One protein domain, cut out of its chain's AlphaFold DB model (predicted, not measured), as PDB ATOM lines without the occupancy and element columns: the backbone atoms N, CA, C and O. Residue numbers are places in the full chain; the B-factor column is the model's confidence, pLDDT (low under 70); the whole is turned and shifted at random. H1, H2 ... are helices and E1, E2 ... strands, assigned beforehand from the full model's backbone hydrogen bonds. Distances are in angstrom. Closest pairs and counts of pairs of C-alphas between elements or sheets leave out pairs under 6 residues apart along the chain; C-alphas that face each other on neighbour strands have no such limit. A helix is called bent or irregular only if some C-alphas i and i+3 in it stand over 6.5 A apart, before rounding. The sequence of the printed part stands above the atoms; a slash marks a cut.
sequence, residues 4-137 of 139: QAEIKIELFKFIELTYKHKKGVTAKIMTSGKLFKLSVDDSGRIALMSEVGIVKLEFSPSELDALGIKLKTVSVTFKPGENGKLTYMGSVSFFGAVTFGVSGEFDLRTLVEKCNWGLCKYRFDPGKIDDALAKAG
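This is residues 4 to 137 of the 139 residues of an uncharacterized protein of Vibrio vulnificus (UniProt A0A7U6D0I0). A twisted sheet of six strands curls round one long, kinked helix, H1, and a tail, residues 125 to 137 with the small helix H4, sticks out from this body. H2 only grazes the sheet, and H3 follows directly on the edge strand E6. The printed part has 134 residues, with four named helices and six named strands in the order H1 E1 E2 E3 H2 E4 E5 E6 H3 H4; the sheet runs E3 E2 E1 E4 E5 E6, all antiparallel, and the class is mixed. The whole is compact, with a radius of gyration of the C-alphas of 15.2 A, yet elongated, spanning 52 by 28 by 27 A; the body without the tail spans 39 by 28 by 26 A.

Start at H1, residues 4 to 30, which is irregular: C-alphas 21 and 24 are 9.2 A apart, and it has a kink of 131 degrees near residue 24. Next come E1, residues 36 to 40, E2, residues 45 to 50, and E3, residues 53 to 58, a meander, each strand the antiparallel neighbour of the one before. Look for N 37 and O 49 at 2.8 A between E1 and E2, and N 48 and O 55 at 2.8 A between E2 and E3. H1 is on the sheet; its closest C-alphas to E3 are those of Val 25 and Gly 53, 6.2 A apart. H2, residues 61 to 66, only grazes the sheet with residues 61 to 65 and is apart from H1. E4, residues 71 to 80, E5, residues 85 to 94, and E6, residues 100 to 107, make a second meander. N 38 and O 76, 2.8 A, join E1 to E4 within hydrogen-bond range, as do N 79 and O 87, 2.7 A, for E4 and E5, and N 86 and O 106, 2.7 A, for E5 and E6. E4 bends by 51 degrees at residue 75 and E5 by 64 degrees at residue 90. H3, residues 108 to 113, is close to H1 but not clearly touching it, the closest C-alphas being Phe 12 and Leu 111, 7.8 A; their lines are about perpendicular at 90 degrees. With H1 and H3 on one face of the sheet, there are two layers. H4, residues 127 to 135, is not on the sheet and is apart from H3. Every O i to N i+4 pair is within hydrogen-bond range in H2 and H3, against 21 of 23 in H1 and 4 of 5 in H4.

Find C-alpha 4 at (39.020, 56.812, 94.244); from there H1 runs 21.4 A to C-alpha 30. E1, E2 and E3 are 13.6, 16.6 and 17.1 A long. E4 begins at C-alpha 71, (50.498, 51.850, 93.542), and is 23.4 A long; E5 is 26.1 A and E6 22.2 A. H4 ends, after 12.8 A, at C-alpha 135, (25.876, 44.806, 59.081).

The C-alphas of Gly 96 and Gly 137, the two farthest apart, are 52.4 A from each other. The printed part has no cut, and its one long link is that from H3 to H4, 13 residues. The mean pLDDT of the printed part is 75.7; look for values under 70 at residues 81 to 84, 95 to 97 and 108 to 137.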
ATOM      1  N   GLN A   4      39.550  57.546  95.398       75.19
ATOM      2  CA  GLN A   4      39.020  56.812  94.244       75.19
ATOM      3  C   GLN A   4      39.439  57.425  92.900       75.19
ATOM      4  O   GLN A   4      39.733  56.686  91.964       75.19
ATOM      5  N   ALA A   5      39.486  58.756  92.787       73.06
ATOM      6  CA  ALA A   5      39.941  59.425  91.571       73.06
ATOM      7  C   ALA A   5      41.451  59.231  91.337       73.06
ATOM      8  O   ALA A   5      41.848  58.999  90.198       73.06
ATOM      9  N   GLU A   6      42.269  59.257  92.397       75.75
ATOM     10  CA  GLU A   6      43.711  58.961  92.319       75.75
ATOM     11  C   GLU A   6      43.951  57.520  91.843       75.75
ATOM     12  O   GLU A   6      44.637  57.311  90.846       75.75
ATOM     13  N   ILE A   7      43.272  56.536  92.446       82.38
ATOM     14  CA  ILE A   7      43.354  55.125  92.027       82.38
ATOM     15  C   ILE A   7      42.929  54.952  90.564       82.38
ATOM     16  O   ILE A   7      43.607  54.270  89.799       82.38
ATOM     17  N   LYS A   8      41.829  55.590  90.145       80.56
ATOM     18  CA  LYS A   8      41.364  55.570  88.748       80.56
ATOM     19  C   LYS A   8      42.435  56.097  87.786       80.56
ATOM     20  O   LYS A   8      42.637  55.491  86.738       80.56
ATOM     21  N   ILE A   9      43.130  57.183  88.133       79.56
ATOM     22  CA  ILE A   9      44.230  57.731  87.322       79.56
ATOM     23  C   ILE A   9      45.411  56.757  87.265       79.56
ATOM     24  O   ILE A   9      45.962  56.530  86.191       79.56
ATOM     25  N   GLU A  10      45.793  56.150  88.386       82.81
ATOM     26  CA  GLU A  10      46.923  55.216  88.420       82.81
ATOM     27  C   GLU A  10      46.655  53.919  87.644       82.81
ATOM     28  O   GLU A  10      47.516  53.466  86.890       82.81
ATOM     29  N   LEU A  11      45.438  53.369  87.721       86.38
ATOM     30  CA  LEU A  11      45.030  52.234  86.885       86.38
ATOM     31  C   LEU A  11      45.148  52.561  85.386       86.38
ATOM     32  O   LEU A  11      45.572  51.709  84.603       86.38
ATOM     33  N   PHE A  12      44.838  53.799  84.984       81.75
ATOM     34  CA  PHE A  12      45.014  54.230  83.598       81.75
ATOM     35  C   PHE A  12      46.475  54.310  83.175       81.75
ATOM     36  O   PHE A  12      46.787  53.879  82.065       81.75
ATOM     37  N   LYS A  13      47.373  54.784  84.045       84.44
ATOM     38  CA  LYS A  13      48.812  54.811  83.740       84.44
ATOM     39  C   LYS A  13      49.334  53.413  83.405       84.44
ATOM     40  O   LYS A  13      50.044  53.247  82.418       84.44
ATOM     41  N   PHE A  14      48.932  52.388  84.157       89.25
ATOM     42  CA  PHE A  14      49.330  51.010  83.855       89.25
ATOM     43  C   PHE A  14      48.787  50.514  82.509       89.25
ATOM     44  O   PHE A  14      49.533  49.921  81.730       89.25
ATOM     45  N   ILE A  15      47.516  50.786  82.194       86.56
ATOM     46  CA  ILE A  15      46.936  50.425  80.890       86.56
ATOM     47  C   ILE A  15      47.689  51.135  79.755       86.56
ATOM     48  O   ILE A  15      48.053  50.497  78.765       86.56
ATOM     49  N   GLU A  16      47.998  52.421  79.917       82.31
ATOM     50  CA  GLU A  16      48.774  53.201  78.952       82.31
ATOM     51  C   GLU A  16      50.175  52.608  78.730       82.31
ATOM     52  O   GLU A  16      50.603  52.473  77.582       82.31
ATOM     53  N   LEU A  17      50.867  52.187  79.796       85.31
ATOM     54  CA  LEU A  17      52.163  51.509  79.691       85.31
ATOM     55  C   LEU A  17      52.059  50.228  78.859       85.31
ATOM     56  O   LEU A  17      52.852  50.042  77.928       85.31
ATOM     57  N   THR A  18      51.048  49.387  79.122       85.69
ATOM     58  CA  THR A  18      50.818  48.170  78.323       85.69
ATOM     59  C   THR A  18      50.567  48.485  76.855       85.69
ATOM     60  O   THR A  18      51.159  47.849  75.983       85.69
ATOM     61  N   TYR A  19      49.772  49.516  76.563       82.81
ATOM     62  CA  TYR A  19      49.494  49.924  75.194       82.81
ATOM     63  C   TYR A  19      50.745  50.448  74.486       82.81
ATOM     64  O   TYR A  19      51.010  50.057  73.352       82.81
ATOM     65  N   LYS A  20      51.542  51.309  75.135       80.12
ATOM     66  CA  LYS A  20      52.771  51.861  74.542       80.12
ATOM     67  C   LYS A  20      53.750  50.763  74.121       80.12
ATOM     68  O   LYS A  20      54.387  50.894  73.081       80.12
ATOM     69  N   HIS A  21      53.827  49.670  74.882       83.62
ATOM     70  CA  HIS A  21      54.772  48.580  74.627       83.62
ATOM     71  C   HIS A  21      54.204  47.475  73.725       83.62
ATOM     72  O   HIS A  21      54.938  46.891  72.928       83.62
ATOM     73  N   LYS A  22      52.908  47.149  73.848       80.94
ATOM     74  CA  LYS A  22      52.248  46.034  73.142       80.94
ATOM     75  C   LYS A  22      50.872  46.426  72.592       80.94
ATOM     76  O   LYS A  22      49.896  45.689  72.726       80.94
ATOM     77  N   LYS A  23      50.823  47.562  71.892       77.19
ATOM     78  CA  LYS A  23      49.622  48.196  71.321       77.19
ATOM     79  C   LYS A  23      48.581  47.227  70.759       77.19
ATOM     80  O   LYS A  23      47.423  47.289  71.157       77.19
ATOM     81  N   GLY A  24      48.977  46.351  69.833       76.94
ATOM     82  CA  GLY A  24      48.038  45.453  69.149       76.94
ATOM     83  C   GLY A  24      47.340  44.479  70.100       76.94
ATOM     84  O   GLY A  24      46.128  44.298  70.019       76.94
ATOM     85  N   VAL A  25      48.088  43.900  71.042       78.12
ATOM     86  CA  VAL A  25      47.546  42.937  72.010       78.12
ATOM     87  C   VAL A  25      46.722  43.657  73.074       78.12
ATOM     88  O   VAL A  25      45.613  43.218  73.361       78.12
ATOM     89  N   THR A  26      47.198  44.790  73.602       81.69
ATOM     90  CA  THR A  26      46.435  45.596  74.568       81.69
ATOM     91  C   THR A  26      45.100  46.056  73.989       81.69
ATOM     92  O   THR A  26      44.068  45.870  74.628       81.69
ATOM     93  N   ALA A  27      45.093  46.589  72.761       79.88
ATOM     94  CA  ALA A  27      43.863  46.979  72.076       79.88
ATOM     95  C   ALA A  27      42.905  45.789  71.932       79.88
ATOM     96  O   ALA A  27      41.749  45.891  72.331       79.88
ATOM     97  N   LYS A  28      43.409  44.640  71.455       77.31
ATOM     98  CA  LYS A  28      42.620  43.410  71.315       77.31
ATOM     99  C   LYS A  28      41.999  42.973  72.643       77.31
ATOM    100  O   LYS A  28      40.834  42.597  72.658       77.31
ATOM    101  N   ILE A  29      42.749  43.029  73.746       82.56
ATOM    102  CA  ILE A  29      42.245  42.702  75.087       82.56
ATOM    103  C   ILE A  29      41.100  43.651  75.466       82.56
ATOM    104  O   ILE A  29      40.015  43.187  75.815       82.56
ATOM    105  N   MET A  30      41.323  44.961  75.346       79.94
ATOM    106  CA  MET A  30      40.385  45.996  75.788       79.94
ATOM    107  C   MET A  30      39.086  46.041  74.977       79.94
ATOM    108  O   MET A  30      38.033  46.333  75.535       79.94
ATOM    109  N   THR A  31      39.142  45.734  73.678       76.81
ATOM    110  CA  THR A  31      37.972  45.752  72.782       76.81
ATOM    111  C   THR A  31      37.344  44.373  72.580       76.81
ATOM    112  O   THR A  31      36.433  44.235  71.772       76.81
ATOM    113  N   SER A  32      37.820  43.335  73.277       77.06
ATOM    114  CA  SER A  32      37.352  41.952  73.075       77.06
ATOM    115  C   SER A  32      35.916  41.690  73.531       77.06
ATOM    116  O   SER A  32      35.361  40.642  73.207       77.06
ATOM    117  N   GLY A  33      35.342  42.571  74.355       80.31
ATOM    118  CA  GLY A  33      34.091  42.291  75.064       80.31
ATOM    119  C   GLY A  33      34.215  41.185  76.125       80.31
ATOM    120  O   GLY A  33      33.213  40.779  76.704       80.31
ATOM    121  N   LYS A  34      35.432  40.698  76.412       84.31
ATOM    122  CA  LYS A  34      35.712  39.683  77.438       84.31
ATOM    123  C   LYS A  34      36.264  40.307  78.715       84.31
ATOM    124  O   LYS A  34      36.805  41.412  78.710       84.31
ATOM    125  N   LEU A  35      36.153  39.560  79.813       91.81
ATOM    126  CA  LEU A  35      36.815  39.912  81.064       91.81
ATOM    127  C   LEU A  35      38.327  39.980  80.854       91.81
ATOM    128  O   LEU A  35      38.913  39.135  80.173       91.81
ATOM    129  N   PHE A  36      38.962  40.956  81.487       94.00
ATOM    130  CA  PHE A  36      40.415  41.041  81.512       94.00
ATOM    131  C   PHE A  36      40.917  41.501  82.873       94.00
ATOM    132  O   PHE A  36      40.229  42.214  83.601       94.00
ATOM    133  N   LYS A  37      42.122  41.077  83.237       96.50
ATOM    134  CA  LYS A  37      42.747  41.375  84.524       96.50
ATOM    135  C   LYS A  37      43.991  42.224  84.317       96.50
ATOM    136  O   LYS A  37      44.836  41.875  83.497       96.50
ATOM    137  N   LEU A  38      44.103  43.296  85.094       95.94
ATOM    138  CA  LEU A  38      45.339  44.036  85.309       95.94
ATOM    139  C   LEU A  38      45.926  43.615  86.657       95.94
ATOM    140  O   LEU A  38      45.267  43.740  87.693       95.94
ATOM    141  N   SER A  39      47.164  43.137  86.643       96.31
ATOM    142  CA  SER A  39      47.933  42.846  87.844       96.31
ATOM    143  C   SER A  39      49.273  43.557  87.833       96.31
ATOM    144  O   SER A  39      49.955  43.558  86.812       96.31
ATOM    145  N   VAL A  40      49.649  44.111  88.978       94.81
ATOM    146  CA  VAL A  40      50.972  44.675  89.242       94.81
ATOM    147  C   VAL A  40      51.450  44.088  90.556       94.81
ATOM    148  O   VAL A  40      50.689  44.086  91.529       94.81
ATOM    149  N   ASP A  41      52.660  43.548  90.574       92.38
ATOM    150  CA  ASP A  41      53.280  43.053  91.799       92.38
ATOM    151  C   ASP A  41      54.322  44.029  92.354       92.38
ATOM    152  O   ASP A  41      54.659  45.042  91.743       92.38
ATOM    153  N   ASP A  42      54.831  43.715  93.540       89.06
ATOM    154  CA  ASP A  42      55.775  44.556  94.270       89.06
ATOM    155  C   ASP A  42      57.174  44.628  93.650       89.06
ATOM    156  O   ASP A  42      57.962  45.490  94.040       89.06
ATOM    157  N   SER A  43      57.465  43.765  92.677       89.94
ATOM    158  CA  SER A  43      58.675  43.837  91.859       89.94
ATOM    159  C   SER A  43      58.530  44.769  90.657       89.94
ATOM    160  O   SER A  43      59.516  45.004  89.969       89.94
ATOM    161  N   GLY A  44      57.332  45.320  90.423       89.00
ATOM    162  CA  GLY A  44      57.023  46.202  89.297       89.00
ATOM    163  C   GLY A  44      56.659  45.460  88.007       89.00
ATOM    164  O   GLY A  44      56.599  46.065  86.931       89.00
ATOM    165  N   ARG A  45      56.361  44.155  88.084       94.88
ATOM    166  CA  ARG A  45      55.879  43.390  86.928       94.88
ATOM    167  C   ARG A  45      54.408  43.693  86.685       94.88
ATOM    168  O   ARG A  45      53.561  43.465  87.548       94.88
ATOM    169  N   ILE A  46      54.105  44.167  85.483       95.75
ATOM    170  CA  ILE A  46      52.756  44.492  85.020       95.75
ATOM    171  C   ILE A  46      52.279  43.375  84.097       95.75
ATOM    172  O   ILE A  46      52.933  43.043  83.109       95.75
ATOM    173  N   ALA A  47      51.096  42.836  84.365       97.38
ATOM    174  CA  ALA A  47      50.419  41.874  83.509       97.38
ATOM    175  C   ALA A  47      48.998  42.346  83.185       97.38
ATOM    176  O   ALA A  47      48.200  42.614  84.080       97.38
ATOM    177  N   LEU A  48      48.676  42.412  81.893       95.75
ATOM    178  CA  LEU A  48      47.325  42.602  81.378       95.75
ATOM    179  C   LEU A  48      46.922  41.338  80.623       95.75
ATOM    180  O   LEU A  48      47.566  40.968  79.642       95.75
ATOM    181  N   MET A  49      45.886  40.653  81.092       96.31
ATOM    182  CA  MET A  49      45.553  39.308  80.622       96.31
ATOM    183  C   MET A  49      44.069  39.169  80.328       96.31
ATOM    184  O   MET A  49      43.234  39.610  81.115       96.31
ATOM    185  N   SER A  50      43.747  38.481  79.244       93.38
ATOM    186  CA  SER A  50      42.415  37.950  78.965       93.38
ATOM    187  C   SER A  50      42.522  36.659  78.158       93.38
ATOM    188  O   SER A  50      43.609  36.246  77.756       93.38
ATOM    189  N   GLU A  51      41.381  36.040  77.867       90.75
ATOM    190  CA  GLU A  51      41.299  34.866  76.987       90.75
ATOM    191  C   GLU A  51      41.869  35.129  75.582       90.75
ATOM    192  O   GLU A  51      42.315  34.206  74.907       90.75
ATOM    193  N   VAL A  52      41.870  36.387  75.125       83.31
ATOM    194  CA  VAL A  52      42.281  36.738  73.757       83.31
ATOM    195  C   VAL A  52      43.752  37.136  73.632       83.31
ATOM    196  O   VAL A  52      44.227  37.338  72.503       83.31
ATOM    197  N   GLY A  53      44.468  37.275  74.754       88.75
ATOM    198  CA  GLY A  53      45.880  37.644  74.766       88.75
ATOM    199  C   GLY A  53      46.430  38.029  76.138       88.75
ATOM    200  O   GLY A  53      45.702  38.287  77.094       88.75
ATOM    201  N   ILE A  54      47.760  38.095  76.209       94.81
ATOM    202  CA  ILE A  54      48.510  38.449  77.414       94.81
ATOM    203  C   ILE A  54      49.580  39.480  77.050       94.81
ATOM    204  O   ILE A  54      50.335  39.297  76.096       94.81
ATOM    205  N   VAL A  55      49.672  40.542  77.846       94.19
ATOM    206  CA  VAL A  55      50.769  41.511  77.843       94.19
ATOM    207  C   VAL A  55      51.464  41.434  79.193       94.19
ATOM    208  O   VAL A  55      50.814  41.571  80.225       94.19
ATOM    209  N   LYS A  56      52.779  41.222  79.180       96.75
ATOM    210  CA  LYS A  56      53.637  41.281  80.366       96.75
ATOM    211  C   LYS A  56      54.725  42.312  80.125       96.75
ATOM    212  O   LYS A  56      55.343  42.287  79.062       96.75
ATOM    213  N   LEU A  57      54.918  43.198  81.088       94.62
ATOM    214  CA  LEU A  57      55.986  44.187  81.126       94.62
ATOM    215  C   LEU A  57      56.685  44.089  82.474       94.62
ATOM    216  O   LEU A  57      56.046  43.788  83.482       94.62
ATOM    217  N   GLU A  58      57.974  44.379  82.488       94.06
ATOM    218  CA  GLU A  58      58.769  44.411  83.707       94.06
ATOM    219  C   GLU A  58      59.370  45.804  83.840       94.06
ATOM    220  O   GLU A  58      59.994  46.303  82.906       94.06
ATOM    221  N   PHE A  59      59.124  46.423  84.988       90.81
ATOM    222  CA  PHE A  59      59.735  47.672  85.413       90.81
ATOM    223  C   PHE A  59      60.318  47.443  86.796       90.81
ATOM    224  O   PHE A  59      59.747  46.700  87.590       90.81
ATOM    225  N   SER A  60      61.420  48.106  87.110       90.00
ATOM    226  CA  SER A  60      61.868  48.224  88.492       90.00
ATOM    227  C   SER A  60      60.920  49.133  89.293       90.00
ATOM    228  O   SER A  60      60.302  50.046  88.729       90.00
ATOM    229  N   PRO A  61      60.823  48.961  90.626       85.75
ATOM    230  CA  PRO A  61      60.026  49.853  91.467       85.75
ATOM    231  C   PRO A  61      60.403  51.336  91.317       85.75
ATOM    232  O   PRO A  61      59.527  52.196  91.304       85.75
ATOM    233  N   SER A  62      61.692  51.640  91.132       86.31
ATOM    234  CA  SER A  62      62.191  53.003  90.909       86.31
ATOM    235  C   SER A  62      61.758  53.607  89.572       86.31
ATOM    236  O   SER A  62      61.555  54.815  89.491       86.31
ATOM    237  N   GLU A  63      61.592  52.799  88.522       88.06
ATOM    238  CA  GLU A  63      61.078  53.291  87.236       88.06
ATOM    239  C   GLU A  63      59.594  53.649  87.332       88.06
ATOM    240  O   GLU A  63      59.169  54.666  86.786       88.06
ATOM    241  N   LEU A  64      58.804  52.854  88.058       85.44
ATOM    242  CA  LEU A  64      57.398  53.174  88.312       85.44
ATOM    243  C   LEU A  64      57.257  54.453  89.150       85.44
ATOM    244  O   LEU A  64      56.423  55.303  88.829       85.44
ATOM    245  N   ASP A  65      58.113  54.632  90.157       83.62
ATOM    246  CA  ASP A  65      58.142  55.846  90.978       83.62
ATOM    247  C   ASP A  65      58.540  57.086  90.154       83.62
ATOM    248  O   ASP A  65      57.876  58.122  90.213       83.62
ATOM    249  N   ALA A  66      59.532  56.962  89.262       83.50
ATOM    250  CA  ALA A  66      59.922  58.029  88.331       83.50
ATOM    251  C   ALA A  66      58.797  58.425  87.347       83.50
ATOM    252  O   ALA A  66      58.733  59.569  86.893       83.50
ATOM    253  N   LEU A  67      57.870  57.508  87.045       80.31
ATOM    254  CA  LEU A  67      56.650  57.763  86.262       80.31
ATOM    255  C   LEU A  67      55.496  58.349  87.113       80.31
ATOM    256  O   LEU A  67      54.373  58.571  86.627       80.31
ATOM    257  N   GLY A  68      55.755  58.604  88.397       79.56
ATOM    258  CA  GLY A  68      54.797  59.114  89.371       79.56
ATOM    259  C   GLY A  68      53.655  58.137  89.641       79.56
ATOM    260  O   GLY A  68      52.503  58.569  89.766       79.56
ATOM    261  N   ILE A  69      53.931  56.833  89.606       84.38
ATOM    262  CA  ILE A  69      52.995  55.768  89.977       84.38
ATOM    263  C   ILE A  69      53.288  55.381  91.427       84.38
ATOM    264  O   ILE A  69      54.419  55.049  91.763       84.38
ATOM    265  N   LYS A  70      52.269  55.420  92.289       82.62
ATOM    266  CA  LYS A  70      52.398  55.178  93.735       82.62
ATOM    267  C   LYS A  70      51.798  53.840  94.172       82.62
ATOM    268  O   LYS A  70      51.990  53.418  95.316       82.62
ATOM    269  N   LEU A  71      51.034  53.182  93.302       83.62
ATOM    270  CA  LEU A  71      50.498  51.850  93.542       83.62
ATOM    271  C   LEU A  71      51.615  50.805  93.480       83.62
ATOM    272  O   LEU A  71      52.298  50.659  92.470       83.62
ATOM    273  N   LYS A  72      51.750  50.051  94.576       87.12
ATOM    274  CA  LYS A  72      52.725  48.969  94.734       87.12
ATOM    275  C   LYS A  72      52.186  47.659  94.180       87.12
ATOM    276  O   LYS A  72      52.877  46.972  93.442       87.12
ATOM    277  N   THR A  73      50.956  47.304  94.550       91.25
ATOM    278  CA  THR A  73      50.290  46.122  94.000       91.25
ATOM    279  C   THR A  73      48.906  46.466  93.491       91.25
ATOM    280  O   THR A  73      48.179  47.275  94.071       91.25
ATOM    281  N   VAL A  74      48.538  45.830  92.387       93.81
ATOM    282  CA  VAL A  74      47.238  45.968  91.741       93.81
ATOM    283  C   VAL A  74      46.759  44.574  91.383       93.81
ATOM    284  O   VAL A  74      47.513  43.771  90.844       93.81
ATOM    285  N   SER A  75      45.498  44.273  91.657       95.19
ATOM    286  CA  SER A  75      44.822  43.088  91.136       95.19
ATOM    287  C   SER A  75      43.374  43.460  90.865       95.19
ATOM    288  O   SER A  75      42.506  43.285  91.719       95.19
ATOM    289  N   VAL A  76      43.126  43.993  89.670       95.62
ATOM    290  CA  VAL A  76      41.822  44.513  89.252       95.62
ATOM    291  C   VAL A  76      41.329  43.754  88.029       95.62
ATOM    292  O   VAL A  76      42.046  43.613  87.038       95.62
ATOM    293  N   THR A  77      40.088  43.288  88.093       95.38
ATOM    294  CA  THR A  77      39.385  42.674  86.967       95.38
ATOM    295  C   THR A  77      38.433  43.691  86.361       95.38
ATOM    296  O   THR A  77      37.672  44.345  87.072       95.38
ATOM    297  N   PHE A  78      38.470  43.799  85.040       92.31
ATOM    298  CA  PHE A  78      37.615  44.645  84.235       92.31
ATOM    299  C   PHE A  78      36.574  43.778  83.538       92.31
ATOM    300  O   PHE A  78      36.894  42.751  82.933       92.31
ATOM    301  N   LYS A  79      35.323  44.219  83.619       90.94
ATOM    302  CA  LYS A  79      34.175  43.651  82.936       90.94
ATOM    303  C   LYS A  79      33.644  44.659  81.922       90.94
ATOM    304  O   LYS A  79      33.208  45.737  82.328       90.94
ATOM    305  N   PRO A  80      33.651  44.319  80.627       80.38
ATOM    306  CA  PRO A  80      32.945  45.100  79.626       80.38
ATOM    307  C   PRO A  80      31.445  45.094  79.914       80.38
ATOM    308  O   PRO A  80      30.848  44.040  80.131       80.38
ATOM    309  N   GLY A  81      30.871  46.286  79.976       69.19
ATOM    310  CA  GLY A  81      29.445  46.551  80.064       69.19
ATOM    311  C   GLY A  81      28.912  47.130  78.754       69.19
ATOM    312  O   GLY A  81      29.627  47.245  77.757       69.19
ATOM    313  N   GLU A  82      27.639  47.501  78.764       67.88
ATOM    314  CA  GLU A  82      26.969  48.097  77.608       67.88
ATOM    315  C   GLU A  82      27.511  49.509  77.306       67.88
ATOM    316  O   GLU A  82      27.995  50.218  78.195       67.88
ATOM    317  N   ASN A  83      27.440  49.921  76.035       65.00
ATOM    318  CA  ASN A  83      27.832  51.257  75.554       65.00
ATOM    319  C   ASN A  83      29.301  51.645  75.808       65.00
ATOM    320  O   ASN A  83      29.614  52.812  76.023       65.00
ATOM    321  N   GLY A  84      30.218  50.672  75.801       66.50
ATOM    322  CA  GLY A  84      31.650  50.937  75.963       66.50
ATOM    323  C   GLY A  84      32.079  51.227  77.402       66.50
ATOM    324  O   GLY A  84      33.226  51.611  77.633       66.50
ATOM    325  N   LYS A  85      31.203  51.014  78.392       77.31
ATOM    326  CA  LYS A  85      31.591  51.085  79.802       77.31
ATOM    327  C   LYS A  85      32.404  49.855  80.201       77.31
ATOM    328  O   LYS A  85      32.088  48.734  79.828       77.31
ATOM    329  N   LEU A  86      33.443  50.054  80.998       80.69
ATOM    330  CA  LEU A  86      34.186  49.011  81.688       80.69
ATOM    331  C   LEU A  86      33.970  49.172  83.187       80.69
ATOM    332  O   LEU A  86      34.476  50.116  83.796       80.69
ATOM    333  N   THR A  87      33.269  48.235  83.805       90.00
ATOM    334  CA  THR A  87      33.227  48.146  85.264       90.00
ATOM    335  C   THR A  87      34.498  47.456  85.734       90.00
ATOM    336  O   THR A  87      34.943  46.489  85.122       90.00
ATOM    337  N   TYR A  88      35.100  47.927  86.814       90.69
ATOM    338  CA  TYR A  88      36.266  47.289  87.402       90.69
ATOM    339  C   TYR A  88      36.032  46.998  88.873       90.69
ATOM    340  O   TYR A  88      35.323  47.732  89.561       90.69
ATOM    341  N   MET A  89      36.644  45.919  89.349       92.81
ATOM    342  CA  MET A  89      36.633  45.548  90.754       92.81
ATOM    343  C   MET A  89      37.906  44.791  91.110       92.81
ATOM    344  O   MET A  89      38.405  43.983  90.323       92.81
ATOM    345  N   GLY A  90      38.431  45.030  92.304       92.31
ATOM    346  CA  GLY A  90      39.573  44.289  92.811       92.31
ATOM    347  C   GLY A  90      40.219  44.965  94.000       92.31
ATOM    348  O   GLY A  90      39.546  45.610  94.802       92.31
ATOM    349  N   SER A  91      41.530  44.813  94.103       91.62
ATOM    350  CA  SER A  91      42.308  45.374  95.195       91.62
ATOM    351  C   SER A  91      43.534  46.123  94.701       91.62
ATOM    352  O   SER A  91      44.123  45.792  93.668       91.62
ATOM    353  N   VAL A  92      43.906  47.154  95.454       90.25
ATOM    354  CA  VAL A  92      45.135  47.922  95.240       90.25
ATOM    355  C   VAL A  92      45.823  48.191  96.574       90.25
ATOM    356  O   VAL A  92      45.160  48.325  97.606       90.25
ATOM    357  N   SER A  93      47.148  48.299  96.561       88.00
ATOM    358  CA  SER A  93      47.935  48.741  97.712       88.00
ATOM    359  C   SER A  93      48.906  49.850  97.314       88.00
ATOM    360  O   SER A  93      49.425  49.874  96.198       88.00
ATOM    361  N   PHE A  94      49.147  50.772  98.242       81.19
ATOM    362  CA  PHE A  94      50.170  51.811  98.114       81.19
ATOM    363  C   PHE A  94      51.417  51.395  98.897       81.19
ATOM    364  O   PHE A  94      51.328  50.592  99.832       81.19
ATOM    365  N   PHE A  95      52.574  51.968  98.568       66.88
ATOM    366  CA  PHE A  95      53.782  51.803  99.376       66.88
ATOM    367  C   PHE A  95      53.516  52.226 100.836       66.88
ATOM    368  O   PHE A  95      53.205  53.381 101.110       66.88
ATOM    369  N   GLY A  96      53.584  51.267 101.768       61.91
ATOM    370  CA  GLY A  96      53.364  51.498 103.204       61.91
ATOM    371  C   GLY A  96      51.903  51.512 103.681       61.91
ATOM    372  O   GLY A  96      51.665  51.870 104.831       61.91
ATOM    373  N   ALA A  97      50.923  51.128 102.850       62.03
ATOM    374  CA  ALA A  97      49.499  51.159 103.217       62.03
ATOM    375  C   ALA A  97      48.798  49.787 103.155       62.03
ATOM    376  O   ALA A  97      49.221  48.873 102.448       62.03
ATOM    377  N   VAL A  98      47.673  49.678 103.874       71.44
ATOM    378  CA  VAL A  98      46.743  48.534 103.848       71.44
ATOM    379  C   VAL A  98      46.159  48.342 102.439       71.44
ATOM    380  O   VAL A  98      46.005  49.302 101.684       71.44
ATOM    381  N   THR A  99      45.828  47.102 102.072       77.56
ATOM    382  CA  THR A  99      45.150  46.789 100.801       77.56
ATOM    383  C   THR A  99      43.713  47.315 100.819       77.56
ATOM    384  O   THR A  99      42.948  46.997 101.728       77.56
ATOM    385  N   PHE A 100      43.331  48.091  99.804       79.50
ATOM    386  CA  PHE A 100      41.979  48.631  99.654       79.50
ATOM    387  C   PHE A 100      41.209  47.859  98.584       79.50
ATOM    388  O   PHE A 100      41.721  47.643  97.484       79.50
ATOM    389  N   GLY A 101      39.964  47.489  98.892       85.44
ATOM    390  CA  GLY A 101      38.997  47.065  97.883       85.44
ATOM    391  C   GLY A 101      38.568  48.262  97.039       85.44
ATOM    392  O   GLY A 101      38.237  49.319  97.577       85.44
ATOM    393  N   VAL A 102      38.600  48.108  95.720       86.44
ATOM    394  CA  VAL A 102      38.238  49.159  94.769       86.44
ATOM    395  C   VAL A 102      37.228  48.628  93.776       86.44
ATOM    396  O   VAL A 102      37.347  47.506  93.286       86.44
ATOM    397  N   SER A 103      36.244  49.456  93.463       90.12
ATOM    398  CA  SER A 103      35.322  49.224  92.368       90.12
ATOM    399  C   SER A 103      34.933  50.547  91.727       90.12
ATOM    400  O   SER A 103      35.034  51.615  92.338       90.12
ATOM    401  N   GLY A 104      34.512  50.483  90.473       87.00
ATOM    402  CA  GLY A 104      33.993  51.642  89.768       87.00
ATOM    403  C   GLY A 104      33.794  51.367  88.292       87.00
ATOM    404  O   GLY A 104      33.838  50.224  87.842       87.00
ATOM    405  N   GLU A 105      33.605  52.439  87.531       85.88
ATOM    406  CA  GLU A 105      33.405  52.364  86.089       85.88
ATOM    407  C   GLU A 105      34.344  53.306  85.336       85.88
ATOM    408  O   GLU A 105      34.688  54.417  85.777       85.88
ATOM    409  N   PHE A 106      34.738  52.853  84.158       74.06
ATOM    410  CA  PHE A 106      35.413  53.621  83.135       74.06
ATOM    411  C   PHE A 106      34.537  53.644  81.898       74.06
ATOM    412  O   PHE A 106      33.865  52.670  81.596       74.06
ATOM    413  N   ASP A 107      34.575  54.738  81.160       71.38
ATOM    414  CA  ASP A 107      34.114  54.724  79.785       71.38
ATOM    415  C   ASP A 107      35.354  54.506  78.913       71.38
ATOM    416  O   ASP A 107      36.310  55.288  78.986       71.38
ATOM    417  N   LEU A 108      35.371  53.413  78.147       64.38
ATOM    418  CA  LEU A 108      36.456  53.086  77.227       64.38
ATOM    419  C   LEU A 108      36.653  54.216  76.212       64.38
ATOM    420  O   LEU A 108      37.787  54.532  75.864       64.38
ATOM    421  N   ARG A 109      35.567  54.878  75.801       59.34
ATOM    422  CA  ARG A 109      35.601  56.053  74.939       59.34
ATOM    423  C   ARG A 109      36.286  57.213  75.641       59.34
ATOM    424  O   ARG A 109      37.204  57.777  75.075       59.34
ATOM    425  N   THR A 110      35.962  57.495  76.904       57.38
ATOM    426  CA  THR A 110      36.672  58.527  77.690       57.38
ATOM    427  C   THR A 110      38.155  58.189  77.893       57.38
ATOM    428  O   THR A 110      38.996  59.087  77.888       57.38
ATOM    429  N   LEU A 111      38.500  56.911  78.071       59.50
ATOM    430  CA  LEU A 111      39.891  56.453  78.148       59.50
ATOM    431  C   LEU A 111      40.634  56.690  76.826       59.50
ATOM    432  O   LEU A 111      41.793  57.100  76.831       59.50
ATOM    433  N   VAL A 112      39.948  56.469  75.708       53.44
ATOM    434  CA  VAL A 112      40.459  56.730  74.361       53.44
ATOM    435  C   VAL A 112      40.418  58.223  74.010       53.44
ATOM    436  O   VAL A 112      41.241  58.657  73.230       53.44
ATOM    437  N   GLU A 113      39.528  59.040  74.579       50.09
ATOM    438  CA  GLU A 113      39.330  60.454  74.216       50.09
ATOM    439  C   GLU A 113      40.088  61.446  75.111       50.09
ATOM    440  O   GLU A 113      40.416  62.537  74.646       50.09
ATOM    441  N   LYS A 114      40.455  61.101  76.359       51.59
ATOM    442  CA  LYS A 114      41.276  61.952  77.270       51.59
ATOM    443  C   LYS A 114      42.759  62.028  76.879       51.59
ATOM    444  O   LYS A 114      43.686  62.077  77.683       51.59
ATOM    445  N   CYS A 115      42.975  62.065  75.588       52.12
ATOM    446  CA  CYS A 115      44.087  61.499  74.878       52.12
ATOM    447  C   CYS A 115      45.201  62.506  74.603       52.12
ATOM    448  O   CYS A 115      45.735  62.572  73.497       52.12
ATOM    449  N   ASN A 116      45.592  63.278  75.616       39.16
ATOM    450  CA  ASN A 116      46.778  64.127  75.498       39.16
ATOM    451  C   ASN A 116      48.085  63.309  75.420       39.16
ATOM    452  O   ASN A 116      49.151  63.891  75.250       39.16
ATOM    453  N   TRP A 117      48.038  61.977  75.569       38.00
ATOM    454  CA  TRP A 117      49.211  61.102  75.618       38.00
ATOM    455  C   TRP A 117      49.011  59.861  74.722       38.00
ATOM    456  O   TRP A 117      48.400  58.875  75.118       38.00
ATOM    457  N   GLY A 118      49.519  59.911  73.483       41.47
ATOM    458  CA  GLY A 118      49.916  58.756  72.646       41.47
ATOM    459  C   GLY A 118      48.858  57.763  72.122       41.47
ATOM    460  O   GLY A 118      49.111  57.123  71.100       41.47
ATOM    461  N   LEU A 119      47.686  57.636  72.745       41.78
ATOM    462  CA  LEU A 119      46.639  56.682  72.344       41.78
ATOM    463  C   LEU A 119      45.859  57.136  71.093       41.78
ATOM    464  O   LEU A 119      45.321  56.305  70.367       41.78
ATOM    465  N   CYS A 120      45.886  58.435  70.772       45.66
ATOM    466  CA  CYS A 120      45.065  59.038  69.711       45.66
ATOM    467  C   CYS A 120      45.750  59.209  68.372       45.66
ATOM    468  O   CYS A 120      45.108  59.572  67.389       45.66
ATOM    469  N   LYS A 121      47.042  58.882  68.287       39.22
ATOM    470  CA  LYS A 121      47.728  58.858  66.993       39.22
ATOM    471  C   LYS A 121      47.212  57.725  66.093       39.22
ATOM    472  O   LYS A 121      47.451  57.736  64.892       39.22
ATOM    473  N   TYR A 122      46.470  56.772  66.662       41.25
ATOM    474  CA  TYR A 122      45.841  55.676  65.944       41.25
ATOM    475  C   TYR A 122      44.329  55.742  66.111       41.25
ATOM    476  O   TYR A 122      43.755  55.099  66.984       41.25
ATOM    477  N   ARG A 123      43.726  56.553  65.239       37.78
ATOM    478  CA  ARG A 123      42.308  56.565  64.864       37.78
ATOM    479  C   ARG A 123      41.713  55.146  64.956       37.78
ATOM    480  O   ARG A 123      41.922  54.326  64.065       37.78
ATOM    481  N   PHE A 124      40.983  54.853  66.028       49.31
ATOM    482  CA  PHE A 124      39.863  53.924  65.945       49.31
ATOM    483  C   PHE A 124      38.798  54.703  65.192       49.31
ATOM    484  O   PHE A 124      38.307  55.692  65.722       49.31
ATOM    485  N   ASP A 125      38.566  54.367  63.925       40.44
ATOM    486  CA  ASP A 125      37.603  55.088  63.098       40.44
ATOM    487  C   ASP A 125      36.184  54.813  63.627       40.44
ATOM    488  O   ASP A 125      35.685  53.695  63.453       40.44
ATOM    489  N   PRO A 126      35.539  55.778  64.310       40.28
ATOM    490  CA  PRO A 126      34.251  55.559  64.964       40.28
ATOM    491  C   PRO A 126      33.146  55.270  63.942       40.28
ATOM    492  O   PRO A 126      32.217  54.528  64.242       40.28
ATOM    493  N   GLY A 127      33.295  55.763  62.705       40.47
ATOM    494  CA  GLY A 127      32.342  55.541  61.615       40.47
ATOM    495  C   GLY A 127      32.266  54.095  61.120       40.47
ATOM    496  O   GLY A 127      31.358  53.768  60.372       40.47
ATOM    497  N   LYS A 128      33.182  53.210  61.543       44.94
ATOM    498  CA  LYS A 128      33.119  51.768  61.248       44.94
ATOM    499  C   LYS A 128      32.546  50.930  62.387       44.94
ATOM    500  O   LYS A 128      32.377  49.729  62.205       44.94
ATOM    501  N   ILE A 129      32.271  51.528  63.546       44.09
ATOM    502  CA  ILE A 129      31.635  50.829  64.667       44.09
ATOM    503  C   ILE A 129      30.135  50.712  64.391       44.09
ATOM    504  O   ILE A 129      29.618  49.599  64.385       44.09
ATOM    505  N   ASP A 130      29.470  51.813  64.037       41.56
ATOM    506  CA  ASP A 130      28.042  51.803  63.685       41.56
ATOM    507  C   ASP A 130      27.770  50.983  62.409       41.56
ATOM    508  O   ASP A 130      26.826  50.198  62.351       41.56
ATOM    509  N   ASP A 131      28.666  51.061  61.422       39.97
ATOM    510  CA  ASP A 131      28.575  50.326  60.150       39.97
ATOM    511  C   ASP A 131      28.802  48.804  60.322       39.97
ATOM    512  O   ASP A 131      28.228  47.979  59.604       39.97
ATOM    513  N   ALA A 132      29.621  48.406  61.304       40.19
ATOM    514  CA  ALA A 132      29.819  47.006  61.679       40.19
ATOM    515  C   ALA A 132      28.658  46.457  62.527       40.19
ATOM    516  O   ALA A 132      28.309  45.285  62.384       40.19
ATOM    517  N   LEU A 133      28.041  47.293  63.369       36.53
ATOM    518  CA  LEU A 133      26.863  46.935  64.164       36.53
ATOM    519  C   LEU A 133      25.597  46.810  63.291       36.53
ATOM    520  O   LEU A 133      24.832  45.863  63.470       36.53
ATOM    521  N   ALA A 134      25.432  47.675  62.284       40.34
ATOM    522  CA  ALA A 134      24.342  47.602  61.305       40.34
ATOM    523  C   ALA A 134      24.450  46.373  60.377       40.34
ATOM    524  O   ALA A 134      23.465  45.678  60.144       40.34
ATOM    525  N   LYS A 135      25.654  46.024  59.895       38.41
ATOM    526  CA  LYS A 135      25.876  44.806  59.081       38.41
ATOM    527  C   LYS A 135      25.676  43.494  59.843       38.41
ATOM    528  O   LYS A 135      25.484  42.457  59.212       38.41
ATOM    529  N   ALA A 136      25.735  43.529  61.171       33.59
ATOM    530  CA  ALA A 136      25.497  42.380  62.040       33.59
ATOM    531  C   ALA A 136      24.025  42.246  62.490       33.59
ATOM    532  O   ALA A 136      23.713  41.312  63.223       33.59
ATOM    533  N   GLY A 137      23.130  43.144  62.049       27.39
ATOM    534  CA  GLY A 137      21.684  43.071  62.301       27.39
ATOM    535  C   GLY A 137      21.252  43.442  63.722       27.39
ATOM    536  O   GLY A 137      20.247  42.929  64.205       27.39
TER     537      GLY A 137